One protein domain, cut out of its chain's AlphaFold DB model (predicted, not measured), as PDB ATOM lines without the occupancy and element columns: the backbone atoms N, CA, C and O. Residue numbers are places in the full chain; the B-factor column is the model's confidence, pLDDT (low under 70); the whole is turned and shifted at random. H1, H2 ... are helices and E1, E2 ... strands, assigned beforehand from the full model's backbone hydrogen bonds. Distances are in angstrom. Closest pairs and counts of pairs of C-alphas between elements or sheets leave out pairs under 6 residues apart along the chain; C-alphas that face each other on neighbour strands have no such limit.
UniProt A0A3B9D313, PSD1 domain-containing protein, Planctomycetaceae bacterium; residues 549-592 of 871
ATOM      1  N   PRO A 549     -15.220 -36.084   8.237       83.00
ATOM      2  CA  PRO A 549     -15.043 -35.592   6.876       83.00
ATOM      3  C   PRO A 549     -13.612 -35.110   6.667       83.00
ATOM      4  O   PRO A 549     -13.034 -34.445   7.527       83.00
ATOM      5  N   VAL A 550     -13.042 -35.392   5.499       86.75
ATOM      6  CA  VAL A 550     -11.780 -34.749   5.124       86.75
ATOM      7  C   VAL A 550     -12.045 -33.257   4.904       86.75
ATOM      8  O   VAL A 550     -12.956 -32.888   4.167       86.75
ATOM      9  N   LEU A 551     -11.261 -32.392   5.545       88.75
ATOM     10  CA  LEU A 551     -11.381 -30.939   5.401       88.75
ATOM     11  C   LEU A 551     -10.474 -30.464   4.264       88.75
ATOM     12  O   LEU A 551      -9.251 -30.619   4.340       88.75
ATOM     13  N   LYS A 552     -11.051 -29.905   3.195       89.50
ATOM     14  CA  LYS A 552     -10.283 -29.459   2.023       89.50
ATOM     15  C   LYS A 552      -9.338 -28.321   2.423       89.50
ATOM     16  O   LYS A 552      -9.787 -27.253   2.819       89.50
ATOM     17  N   GLY A 553      -8.026 -28.562   2.354       88.62
ATOM     18  CA  GLY A 553      -7.012 -27.592   2.793       88.62
ATOM     19  C   GLY A 553      -7.082 -27.235   4.285       88.62
ATOM     20  O   GLY A 553      -6.510 -26.231   4.689       88.62
ATOM     21  N   GLY A 554      -7.792 -28.028   5.097       86.38
ATOM     22  CA  GLY A 554      -8.023 -27.739   6.513       86.38
ATOM     23  C   GLY A 554      -9.172 -26.767   6.810       86.38
ATOM     24  O   GLY A 554      -9.387 -26.462   7.980       86.38
ATOM     25  N   ASP A 555      -9.929 -26.307   5.807       80.62
ATOM     26  CA  ASP A 555     -11.085 -25.426   6.020       80.62
ATOM     27  C   ASP A 555     -12.232 -26.192   6.721       80.62
ATOM     28  O   ASP A 555     -12.744 -27.175   6.171       80.62
ATOM     29  N   PRO A 556     -12.668 -25.765   7.924       74.69
ATOM     30  CA  PRO A 556     -13.710 -26.449   8.694       74.69
ATOM     31  C   PRO A 556     -15.102 -26.416   8.040       74.69
ATOM     32  O   PRO A 556     -15.972 -27.211   8.416       74.69
ATOM     33  N   THR A 557     -15.320 -25.521   7.075       80.00
ATOM     34  CA  THR A 557     -16.572 -25.384   6.318       80.00
ATOM     35  C   THR A 557     -16.560 -26.182   5.011       80.00
ATOM     36  O   THR A 557     -17.616 -26.611   4.545       80.00
ATOM     37  N   ALA A 558     -15.379 -26.488   4.465       86.38
ATOM     38  CA  ALA A 558     -15.211 -27.238   3.220       86.38
ATOM     39  C   ALA A 558     -15.052 -28.752   3.471       86.38
ATOM     40  O   ALA A 558     -13.977 -29.337   3.295       86.38
ATOM     41  N   ARG A 559     -16.145 -29.399   3.891       85.44
ATOM     42  CA  ARG A 559     -16.194 -30.843   4.181       85.44
ATOM     43  C   ARG A 559     -16.257 -31.676   2.896       85.44
ATOM     44  O   ARG A 559     -17.103 -31.443   2.038       85.44
ATOM     45  N   MET A 560     -15.385 -32.674   2.791       88.19
ATOM     46  CA  MET A 560     -15.408 -33.716   1.759       88.19
ATOM     47  C   MET A 560     -15.935 -35.036   2.348       88.19
ATOM     48  O   MET A 560     -16.480 -35.056   3.453       88.19
ATOM     49  N   SER A 561     -15.774 -36.141   1.615       88.25
ATOM     50  CA  SER A 561     -16.208 -37.475   2.029       88.25
ATOM     51  C   SER A 561     -15.712 -37.846   3.428       88.25
ATOM     52  O   SER A 561     -14.559 -37.583   3.789       88.25
ATOM     53  N   GLU A 562     -16.582 -38.483   4.210       86.38
ATOM     54  CA  GLU A 562     -16.210 -39.048   5.505       86.38
ATOM     55  C   GLU A 562     -15.207 -40.191   5.331       86.38
ATOM     56  O   GLU A 562     -15.339 -41.030   4.438       86.38
ATOM     57  N   VAL A 563     -14.196 -40.222   6.199       85.81
ATOM     58  CA  VAL A 563     -13.253 -41.336   6.297       85.81
ATOM     59  C   VAL A 563     -13.505 -42.116   7.584       85.81
ATOM     60  O   VAL A 563     -13.597 -41.503   8.655       85.81
ATOM     61  N   PRO A 564     -13.628 -43.454   7.514       84.38
ATOM     62  CA  PRO A 564     -13.821 -44.260   8.708       84.38
ATOM     63  C   PRO A 564     -12.540 -44.282   9.559       84.38
ATOM     64  O   PRO A 564     -11.437 -44.135   9.015       84.38
ATOM     65  N   PRO A 565     -12.655 -44.509  10.881       84.25
ATOM     66  CA  PRO A 565     -11.497 -44.737  11.739       84.25
ATOM     67  C   PRO A 565     -10.661 -45.914  11.220       84.25
ATOM     68  O   PRO A 565     -11.184 -47.008  11.021       84.25
ATOM     69  N   ARG A 566      -9.363 -45.697  10.997       86.44
ATOM     70  CA  ARG A 566      -8.400 -46.723  10.562       86.44
ATOM     71  C   ARG A 566      -6.976 -46.360  10.968       86.44
ATOM     72  O   ARG A 566      -6.720 -45.226  11.378       86.44
ATOM     73  N   TYR A 567      -6.048 -47.307  10.839       88.56
ATOM     74  CA  TYR A 567      -4.619 -47.056  11.048       88.56
ATOM     75  C   TYR A 567      -3.943 -46.445   9.805       88.56
ATOM     76  O   TYR A 567      -4.590 -46.196   8.786       88.56
ATOM     77  N   LEU A 568      -2.634 -46.185   9.891       85.19
ATOM     78  CA  LEU A 568      -1.841 -45.700   8.763       85.19
ATOM     79  C   LEU A 568      -1.840 -46.729   7.628       85.19
ATOM     80  O   LEU A 568      -1.414 -47.870   7.812       85.19
ATOM     81  N   GLU A 569      -2.270 -46.293   6.442       85.75
ATOM     82  CA  GLU A 569      -2.457 -47.156   5.269       85.75
ATOM     83  C   GLU A 569      -1.185 -47.915   4.882       85.75
ATOM     84  O   GLU A 569      -1.242 -49.099   4.566       85.75
ATOM     85  N   VAL A 570      -0.025 -47.263   4.991       83.31
ATOM     86  CA  VAL A 570       1.278 -47.860   4.666       83.31
ATOM     87  C   VAL A 570       1.667 -49.021   5.593       83.31
ATOM     88  O   VAL A 570       2.451 -49.875   5.199       83.31
ATOM     89  N   LEU A 571       1.123 -49.069   6.815       80.50
ATOM     90  CA  LEU A 571       1.462 -50.091   7.810       80.50
ATOM     91  C   LEU A 571       0.407 -51.196   7.922       80.50
ATOM     92  O   LEU A 571       0.739 -52.295   8.353       80.50
ATOM     93  N   ASN A 572      -0.857 -50.908   7.590       78.69
ATOM     94  CA  ASN A 572      -1.970 -51.826   7.866       78.69
ATOM     95  C   ASN A 572      -3.061 -51.852   6.776       78.69
ATOM     96  O   ASN A 572      -4.146 -52.390   6.992       78.69
ATOM     97  N   GLY A 573      -2.803 -51.262   5.605       82.88
ATOM     98  CA  GLY A 573      -3.771 -51.173   4.514       82.88
ATOM     99  C   GLY A 573      -4.947 -50.229   4.801       82.88
ATOM    100  O   GLY A 573      -4.938 -49.440   5.744       82.88
ATOM    101  N   ARG A 574      -5.982 -50.282   3.952       82.19
ATOM    102  CA  ARG A 574      -7.135 -49.352   3.990       82.19
ATOM    103  C   ARG A 574      -8.297 -49.793   4.881       82.19
ATOM    104  O   ARG A 574      -9.291 -49.068   4.953       82.19
ATOM    105  N   ALA A 575      -8.205 -50.963   5.508       85.44
ATOM    106  CA  ALA A 575      -9.311 -51.526   6.272       85.44
ATOM    107  C   ALA A 575      -9.685 -50.611   7.457       85.44
ATOM    108  O   ALA A 575      -8.788 -50.155   8.175       85.44
ATOM    109  N   PRO A 576     -10.981 -50.313   7.657       85.88
ATOM    110  CA  PRO A 576     -11.436 -49.621   8.854       85.88
ATOM    111  C   PRO A 576     -11.202 -50.479  10.099       85.88
ATOM    112  O   PRO A 576     -11.101 -51.703  10.015       85.88
ATOM    113  N   PHE A 577     -11.126 -49.836  11.262       87.06
ATOM    114  CA  PHE A 577     -11.203 -50.558  12.524       87.06
ATOM    115  C   PHE A 577     -12.592 -51.179  12.669       87.06
ATOM    116  O   PHE A 577     -13.600 -50.491  12.517       87.06
ATOM    117  N   ASP A 578     -12.624 -52.464  13.000       81.81
ATOM    118  CA  ASP A 578     -13.840 -53.148  13.420       81.81
ATOM    119  C   ASP A 578     -14.121 -52.771  14.883       81.81
ATOM    120  O   ASP A 578     -13.428 -53.219  15.804       81.81
ATOM    121  N   SER A 579     -15.027 -51.812  15.105       74.00
ATOM    122  CA  SER A 579     -15.353 -51.357  16.457       74.00
ATOM    123  C   SER A 579     -16.730 -50.723  16.574       74.00
ATOM    124  O   SER A 579     -17.057 -49.815  15.813       74.00
ATOM    125  N   ASP A 580     -17.432 -51.057  17.656       69.19
ATOM    126  CA  ASP A 580     -18.684 -50.401  18.063       69.19
ATOM    127  C   ASP A 580     -18.473 -48.983  18.647       69.19
ATOM    128  O   ASP A 580     -19.431 -48.262  18.922       69.19
ATOM    129  N   GLY A 581     -17.216 -48.562  18.857       73.69
ATOM    130  CA  GLY A 581     -16.835 -47.278  19.466       73.69
ATOM    131  C   GLY A 581     -15.979 -46.400  18.550       73.69
ATOM    132  O   GLY A 581     -15.924 -46.601  17.346       73.69
ATOM    133  N   SER A 582     -15.262 -45.415  19.105       76.44
ATOM    134  CA  SER A 582     -14.513 -44.416  18.309       76.44
ATOM    135  C   SER A 582     -13.304 -44.935  17.508       76.44
ATOM    136  O   SER A 582     -12.633 -44.142  16.849       76.44
ATOM    137  N   GLY A 583     -12.943 -46.217  17.615       81.94
ATOM    138  CA  GLY A 583     -11.700 -46.765  17.060       81.94
ATOM    139  C   GLY A 583     -10.419 -46.352  17.806       81.94
ATOM    140  O   GLY A 583      -9.342 -46.859  17.501       81.94
ATOM    141  N   ARG A 584     -10.482 -45.455  18.806       82.44
ATOM    142  CA  ARG A 584      -9.288 -44.996  19.551       82.44
ATOM    143  C   ARG A 584      -8.611 -46.109  20.348       82.44
ATOM    144  O   ARG A 584      -7.388 -46.111  20.461       82.44
ATOM    145  N   ARG A 585      -9.390 -47.048  20.892       84.50
ATOM    146  CA  ARG A 585      -8.847 -48.223  21.585       84.50
ATOM    147  C   ARG A 585      -8.075 -49.107  20.606       84.50
ATOM    148  O   ARG A 585      -6.931 -49.436  20.882       84.50
ATOM    149  N   GLN A 586      -8.662 -49.401  19.450       87.31
ATOM    150  CA  GLN A 586      -8.044 -50.186  18.384       87.31
ATOM    151  C   GLN A 586      -6.780 -49.501  17.859       87.31
ATOM    152  O   GLN A 586      -5.762 -50.158  17.653       87.31
ATOM    153  N   LEU A 587      -6.800 -48.172  17.712       88.75
ATOM    154  CA  LEU A 587      -5.609 -47.384  17.405       88.75
ATOM    155  C   LEU A 587      -4.521 -47.583  18.469       88.75
ATOM    156  O   LEU A 587      -3.383 -47.876  18.115       88.75
ATOM    157  N   ALA A 588      -4.861 -47.465  19.755       89.75
ATOM    158  CA  ALA A 588      -3.908 -47.650  20.849       89.75
ATOM    159  C   ALA A 588      -3.341 -49.080  20.890       89.75
ATOM    160  O   ALA A 588      -2.129 -49.250  20.994       89.75
ATOM    161  N   GLU A 589      -4.189 -50.098  20.732       90.00
ATOM    162  CA  GLU A 589      -3.797 -51.511  20.653       90.00
ATOM    163  C   GLU A 589      -2.913 -51.788  19.425       90.00
ATOM    164  O   GLU A 589      -1.941 -52.534  19.519       90.00
ATOM    165  N   THR A 590      -3.180 -51.136  18.287       90.62
ATOM    166  CA  THR A 590      -2.366 -51.257  17.063       90.62
ATOM    167  C   THR A 590      -1.002 -50.580  17.221       90.62
ATOM    168  O   THR A 590       0.019 -51.129  16.802       90.62
ATOM    169  N   VAL A 591      -0.950 -49.404  17.857       91.25
ATOM    170  CA  VAL A 591       0.308 -48.711  18.176       91.25
ATOM    171  C   VAL A 591       1.128 -49.528  19.174       91.25
ATOM    172  O   VAL A 591       2.315 -49.738  18.953       91.25
ATOM    173  N   ALA A 592       0.514 -50.041  20.240       90.44
ATOM    174  CA  ALA A 592       1.191 -50.829  21.272       90.44
ATOM    175  C   ALA A 592       1.396 -52.313  20.898       90.44
ATOM    176  O   ALA A 592       1.887 -53.097  21.708       90.44
TER     177      ALA A 592
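AT A GLANCE: This is residues 549 to 592 of the 871 residues of the protein "PSD1 domain-containing protein" of Planctomycetaceae bacterium (UniProt A0A3B9D313). A small two-stranded hairpin, E1 and E2, makes one end; a link leads from it to the other end, where two short helices, H1 and H2, stand apart with a long looping link between them. The printed part has 44 residues, in the order E1, E2, H1, H2, with under half in named elements; the class is mixed, helices and strands. It is loose, with a radius of gyration of the C-alphas of 12.3 A and spans of 33 by 24 by 16 A.

HOW THE PARTS SIT: Start at E1, residues 549 to 551, and E2, residues 559 to 563: this hairpin is antiparallel at 133 degrees, with N 560 and O 550 within hydrogen-bond range at 2.8 A. H1, residues 569 to 572, is apart from H2, residues 584 to 591. In H2 every O i to N i+4 pair is within hydrogen-bond range; H1 is too short for such a pair.

IN THESE COORDINATES: Find C-alpha 549 at (-15.043, -35.592, 6.876), where E1 begins, 6.1 A long. E2 spans 11.1 A, H1 5.4 A, and H2 10.4 A, ending at C-alpha 591 at (0.308, -48.711, 18.176).

THE WHOLE: The C-alphas farthest apart, of Thr 557 and Ala 592, are 34.4 A apart. The printed part has no cut; H1 to H2 is a long link of 11 residues, and residue 580 is under pLDDT 70.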